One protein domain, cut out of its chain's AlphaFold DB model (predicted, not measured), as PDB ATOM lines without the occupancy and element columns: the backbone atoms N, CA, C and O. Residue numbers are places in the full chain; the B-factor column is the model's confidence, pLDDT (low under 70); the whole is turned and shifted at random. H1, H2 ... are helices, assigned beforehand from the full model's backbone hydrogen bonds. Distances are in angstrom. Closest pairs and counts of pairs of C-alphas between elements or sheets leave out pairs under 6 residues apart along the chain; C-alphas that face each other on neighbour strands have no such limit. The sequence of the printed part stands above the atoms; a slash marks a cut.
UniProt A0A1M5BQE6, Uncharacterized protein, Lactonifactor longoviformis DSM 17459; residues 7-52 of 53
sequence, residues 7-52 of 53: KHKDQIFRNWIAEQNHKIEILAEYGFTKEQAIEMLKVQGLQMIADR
ATOM      1  N   LYS A   7       0.948  58.654  24.010       90.31
ATOM      2  CA  LYS A   7       0.317  59.152  22.778       90.31
ATOM      3  C   LYS A   7       0.198  58.067  21.702       90.31
ATOM      4  O   LYS A   7      -0.801  58.005  20.993       90.31
ATOM      5  N   HIS A   8       1.216  57.219  21.569       90.62
ATOM      6  CA  HIS A   8       1.203  56.132  20.597       90.62
ATOM      7  C   HIS A   8       0.240  55.007  21.008       90.62
ATOM      8  O   HIS A   8      -0.495  54.505  20.163       90.62
ATOM      9  N   LYS A   9       0.171  54.665  22.304       91.06
ATOM     10  CA  LYS A   9      -0.838  53.731  22.840       91.06
ATOM     11  C   LYS A   9      -2.258  54.220  22.567       91.06
ATOM     12  O   LYS A   9      -3.081  53.457  22.072       91.06
ATOM     13  N   ASP A  10      -2.517  55.498  22.830       92.94
ATOM     14  CA  ASP A  10      -3.832  56.101  22.616       92.94
ATOM     15  C   ASP A  10      -4.221  56.072  21.131       92.94
ATOM     16  O   ASP A  10      -5.375  55.804  20.798       92.94
ATOM     17  N   GLN A  11      -3.262  56.297  20.225       95.00
ATOM     18  CA  GLN A  11      -3.504  56.205  18.784       95.00
ATOM     19  C   GLN A  11      -3.845  54.775  18.350       95.00
ATOM     20  O   GLN A  11      -4.797  54.585  17.595       95.00
ATOM     21  N   ILE A  12      -3.105  53.774  18.838       94.12
ATOM     22  CA  ILE A  12      -3.394  52.358  18.563       94.12
ATOM     23  C   ILE A  12      -4.815  52.020  19.018       94.12
ATOM     24  O   ILE A  12      -5.586  51.437  18.261       94.12
ATOM     25  N   PHE A  13      -5.181  52.437  20.230       93.19
ATOM     26  CA  PHE A  13      -6.497  52.151  20.786       93.19
ATOM     27  C   PHE A  13      -7.627  52.833  20.002       93.19
ATOM     28  O   PHE A  13      -8.636  52.202  19.696       93.19
ATOM     29  N   ARG A  14      -7.443  54.099  19.601       95.19
ATOM     30  CA  ARG A  14      -8.399  54.820  18.741       95.19
ATOM     31  C   ARG A  14      -8.581  54.139  17.388       95.19
ATOM     32  O   ARG A  14      -9.715  53.988  16.944       95.19
ATOM     33  N   ASN A  15      -7.485  53.716  16.759       96.38
ATOM     34  CA  ASN A  15      -7.535  53.008  15.481       96.38
ATOM     35  C   ASN A  15      -8.288  51.681  15.614       96.38
ATOM     36  O   ASN A  15      -9.133  51.375  14.780       96.38
ATOM     37  N   TRP A  16      -8.032  50.935  16.691       94.94
ATOM     38  CA  TRP A  16      -8.735  49.685  16.962       94.94
ATOM     39  C   TRP A  16     -10.244  49.900  17.147       94.94
ATOM     40  O   TRP A  16     -11.032  49.187  16.535       94.94
ATOM     41  N   ILE A  17     -10.664  50.918  17.913       93.94
ATOM     42  CA  ILE A  17     -12.092  51.261  18.065       93.94
ATOM     43  C   ILE A  17     -12.719  51.602  16.710       93.94
ATOM     44  O   ILE A  17     -13.808  51.121  16.404       93.94
ATOM     45  N   ALA A  18     -12.046  52.426  15.901       96.62
ATOM     46  CA  ALA A  18     -12.546  52.810  14.585       96.62
ATOM     47  C   ALA A  18     -12.740  51.587  13.675       96.62
ATOM     48  O   ALA A  18     -13.764  51.476  13.007       96.62
ATOM     49  N   GLU A  19     -11.803  50.638  13.708       95.88
ATOM     50  CA  GLU A  19     -11.913  49.383  12.966       95.88
ATOM     51  C   GLU A  19     -13.109  48.539  13.434       95.88
ATOM     52  O   GLU A  19     -13.872  48.047  12.603       95.88
ATOM     53  N   GLN A  20     -13.311  48.384  14.749       94.56
ATOM     54  CA  GLN A  20     -14.459  47.628  15.265       94.56
ATOM     55  C   GLN A  20     -15.788  48.289  14.887       94.56
ATOM     56  O   GLN A  20     -16.716  47.599  14.470       94.56
ATOM     57  N   ASN A  21     -15.873  49.620  14.975       95.56
ATOM     58  CA  ASN A  21     -17.070  50.359  14.577       95.56
ATOM     59  C   ASN A  21     -17.379  50.170  13.090       95.56
ATOM     60  O   ASN A  21     -18.520  49.884  12.746       95.56
ATOM     61  N   HIS A  22     -16.365  50.237  12.229       97.12
ATOM     62  CA  HIS A  22     -16.550  50.015  10.800       97.12
ATOM     63  C   HIS A  22     -17.073  48.602  10.491       97.12
ATOM     64  O   HIS A  22     -17.966  48.429   9.666       97.12
ATOM     65  N   LYS A  23     -16.585  47.573  11.196       97.00
ATOM     66  CA  LYS A  23     -17.117  46.207  11.051       97.00
ATOM     67  C   LYS A  23     -18.579  46.099  11.487       97.00
ATOM     68  O   LYS A  23     -19.349  45.386  10.850       97.00
ATOM     69  N   ILE A  24     -18.966  46.807  12.550       96.75
ATOM     70  CA  ILE A  24     -20.364  46.870  12.997       96.75
ATOM     71  C   ILE A  24     -21.240  47.545  11.936       96.75
ATOM     72  O   ILE A  24     -22.320  47.037  11.651       96.75
ATOM     73  N   GLU A  25     -20.779  48.640  11.326       97.12
ATOM     74  CA  GLU A  25     -21.491  49.315  10.228       97.12
ATOM     75  C   GLU A  25     -21.702  48.376   9.039       97.12
ATOM     76  O   GLU A  25     -22.820  48.254   8.549       97.12
ATOM     77  N   ILE A  26     -20.664  47.639   8.631       97.62
ATOM     78  CA  ILE A  26     -20.784  46.637   7.565       97.62
ATOM     79  C   ILE A  26     -21.865  45.610   7.918       97.62
ATOM     80  O   ILE A  26     -22.725  45.322   7.097       97.62
ATOM     81  N   LEU A  27     -21.849  45.060   9.133       97.44
ATOM     82  CA  LEU A  27     -22.835  44.061   9.555       97.44
ATOM     83  C   LEU A  27     -24.258  44.639   9.618       97.44
ATOM     84  O   LEU A  27     -25.214  43.934   9.293       97.44
ATOM     85  N   ALA A  28     -24.405  45.920   9.949       96.75
ATOM     86  CA  ALA A  28     -25.693  46.601   9.890       96.75
ATOM     87  C   ALA A  28     -26.247  46.670   8.453       96.75
ATOM     88  O   ALA A  28     -27.434  46.412   8.259       96.75
ATOM     89  N   GLU A  29     -25.403  46.915   7.443       97.50
ATOM     90  CA  GLU A  29     -25.802  46.881   6.019       97.50
ATOM     91  C   GLU A  29     -26.284  45.489   5.568       97.50
ATOM     92  O   GLU A  29     -27.107  45.369   4.662       97.50
ATOM     93  N   TYR A  30     -25.832  44.421   6.234       97.00
ATOM     94  CA  TYR A  30     -26.325  43.053   6.019       97.00
ATOM     95  C   TYR A  30     -27.581  42.710   6.841       97.00
ATOM     96  O   TYR A  30     -28.062  41.577   6.786       97.00
ATOM     97  N   GLY A  31     -28.136  43.670   7.584       97.44
ATOM     98  CA  GLY A  31     -29.367  43.506   8.359       97.44
ATOM     99  C   GLY A  31     -29.177  42.938   9.766       97.44
ATOM    100  O   GLY A  31     -30.166  42.581  10.406       97.44
ATOM    101  N   PHE A  32     -27.942  42.854  10.271       97.75
ATOM    102  CA  PHE A  32     -27.691  42.436  11.651       97.75
ATOM    103  C   PHE A  32     -27.923  43.586  12.634       97.75
ATOM    104  O   PHE A  32     -27.580  44.739  12.368       97.75
ATOM    105  N   THR A  33     -28.459  43.272  13.816       97.75
ATOM    106  CA  THR A  33     -28.510  44.258  14.903       97.75
ATOM    107  C   THR A  33     -27.113  44.512  15.462       97.75
ATOM    108  O   THR A  33     -26.191  43.708  15.310       97.75
ATOM    109  N   LYS A  34     -26.956  45.625  16.181       94.38
ATOM    110  CA  LYS A  34     -25.695  45.963  16.846       94.38
ATOM    111  C   LYS A  34     -25.239  44.859  17.807       94.38
ATOM    112  O   LYS A  34     -24.056  44.539  17.854       94.38
ATOM    113  N   GLU A  35     -26.165  44.273  18.562       96.94
ATOM    114  CA  GLU A  35     -25.886  43.186  19.503       96.94
ATOM    115  C   GLU A  35     -25.403  41.932  18.771       96.94
ATOM    116  O   GLU A  35     -24.397  41.346  19.164       96.94
ATOM    117  N   GLN A  36     -26.066  41.559  17.670       97.31
ATOM    118  CA  GLN A  36     -25.650  40.430  16.832       97.31
ATOM    119  C   GLN A  36     -24.257  40.659  16.240       97.31
ATOM    120  O   GLN A  36     -23.409  39.771  16.303       97.31
ATOM    121  N   ALA A  37     -23.991  41.866  15.736       97.06
ATOM    122  CA  ALA A  37     -22.690  42.229  15.197       97.06
ATOM    123  C   ALA A  37     -21.575  42.119  16.252       97.06
ATOM    124  O   ALA A  37     -20.511  41.565  15.977       97.06
ATOM    125  N   ILE A  38     -21.829  42.585  17.479       95.69
ATOM    126  CA  ILE A  38     -20.878  42.468  18.594       95.69
ATOM    127  C   ILE A  38     -20.590  40.999  18.926       95.69
ATOM    128  O   ILE A  38     -19.425  40.639  19.101       95.69
ATOM    129  N   GLU A  39     -21.612  40.146  19.001       96.88
ATOM    130  CA  GLU A  39     -21.411  38.716  19.270       96.88
ATOM    131  C   GLU A  39     -20.616  38.027  18.151       96.88
ATOM    132  O   GLU A  39     -19.676  37.284  18.434       96.88
ATOM    133  N   MET A  40     -20.897  38.339  16.883       96.25
ATOM    134  CA  MET A  40     -20.138  37.798  15.748       96.25
ATOM    135  C   MET A  40     -18.657  38.195  15.799       96.25
ATOM    136  O   MET A  40     -17.784  37.353  15.582       96.25
ATOM    137  N   LEU A  41     -18.353  39.452  16.137       95.56
ATOM    138  CA  LEU A  41     -16.972  39.930  16.255       95.56
ATOM    139  C   LEU A  41     -16.220  39.275  17.423       95.56
ATOM    140  O   LEU A  41     -15.030  38.983  17.292       95.56
ATOM    141  N   LYS A  42     -16.897  38.988  18.543       94.81
ATOM    142  CA  LYS A  42     -16.308  38.210  19.650       94.81
ATOM    143  C   LYS A  42     -15.948  36.795  19.205       94.81
ATOM    144  O   LYS A  42     -14.829  36.355  19.456       94.81
ATOM    145  N   VAL A  43     -16.870  36.104  18.528       95.31
ATOM    146  CA  VAL A  43     -16.640  34.744  18.012       95.31
ATOM    147  C   VAL A  43     -15.477  34.735  17.018       95.31
ATOM    148  O   VAL A  43     -14.582  33.903  17.141       95.31
ATOM    149  N   GLN A  44     -15.429  35.702  16.096       93.31
ATOM    150  CA  GLN A  44     -14.305  35.863  15.170       93.31
ATOM    151  C   GLN A  44     -12.974  36.043  15.915       93.31
ATOM    152  O   GLN A  44     -11.983  35.405  15.567       93.31
ATOM    153  N   GLY A  45     -12.945  36.889  16.949       91.00
ATOM    154  CA  GLY A  45     -11.748  37.111  17.760       91.00
ATOM    155  C   GLY A  45     -11.260  35.844  18.464       91.00
ATOM    156  O   GLY A  45     -10.060  35.581  18.476       91.00
ATOM    157  N   LEU A  46     -12.177  35.038  19.004       93.00
ATOM    158  CA  LEU A  46     -11.848  33.752  19.624       93.00
ATOM    159  C   LEU A  46     -11.298  32.750  18.603       93.00
ATOM    160  O   LEU A  46     -10.287  32.107  18.875       93.00
ATOM    161  N   GLN A  47     -11.908  32.670  17.418       92.69
ATOM    162  CA  GLN A  47     -11.441  31.791  16.345       92.69
ATOM    163  C   GLN A  47     -10.017  32.153  15.902       92.69
ATOM    164  O   GLN A  47      -9.162  31.284  15.800       92.69
ATOM    165  N   MET A  48      -9.722  33.445  15.734       90.38
ATOM    166  CA  MET A  48      -8.378  33.905  15.360       90.38
ATOM    167  C   MET A  48      -7.302  33.591  16.406       90.38
ATOM    168  O   MET A  48      -6.123  33.558  16.059       90.38
ATOM    169  N   ILE A  49      -7.675  33.443  17.681       90.44
ATOM    170  CA  ILE A  49      -6.754  33.004  18.736       90.44
ATOM    171  C   ILE A  49      -6.544  31.493  18.625       90.44
ATOM    172  O   ILE A  49      -5.401  31.059  18.641       90.44
ATOM    173  N   ALA A  50      -7.622  30.725  18.457       86.62
ATOM    174  CA  ALA A  50      -7.560  29.272  18.318       86.62
ATOM    175  C   ALA A  50      -6.770  28.817  17.077       86.62
ATOM    176  O   ALA A  50      -6.029  27.849  17.155       86.62
ATOM    177  N   ASP A  51      -6.877  29.534  15.954       85.50
ATOM    178  CA  ASP A  51      -6.185  29.196  14.699       85.50
ATOM    179  C   ASP A  51      -4.680  29.556  14.702       85.50
ATOM    180  O   ASP A  51      -3.988  29.356  13.702       85.50
ATOM    181  N   ARG A  52      -4.172  30.169  15.782       73.25
ATOM    182  CA  ARG A  52      -2.750  30.526  15.939       73.25
ATOM    183  C   ARG A  52      -1.934  29.480  16.702       73.25
ATOM    184  O   ARG A  52      -0.708  29.612  16.702       73.25
TER     185      ARG A  52
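This is residues 7 to 52 of the 53 residues of an uncharacterized protein of Lactonifactor longoviformis DSM 17459 (UniProt A0A1M5BQE6). Two long helices, H1 and then H2, meet near the link that joins them and splay apart as an open V. The far arms, residues 7 to 19 and 42 to 52, stick out free. The printed part has 46 residues with two named helices and no named strand, and its class is all helix. It is loose, with a radius of gyration of the C-alphas of 12.4 A, and flat, spanning 36 by 26 by 13 A.

Begin with H1, residues 7 to 29, and go on to H2, residues 34 to 50. They touch through residues 24 to 28 of H1 and 34 to 38 of H2 alone; look for their closest C-alphas, those of Ile 24 and Ala 37, 5.6 A apart. Their lines stand at a steep tilt of 61 degrees, and they run opposite ways. In H1 and H2 every O i to N i+4 pair is within hydrogen-bond range.

Find C-alpha 7 at (0.317, 59.152, 22.778); from there H1 runs 33.4 A to C-alpha 29. H2 starts at C-alpha 34, at (-25.695, 45.963, 16.846), and runs 24.7 A to C-alpha 50 at (-7.560, 29.272, 18.318).

The two C-alphas farthest apart, those of Lys 7 and Gly 31, are 36.5 A apart. The link from H1 to H2 is tight, and the printed part has no cut. No printed residue is under 70 in pLDDT.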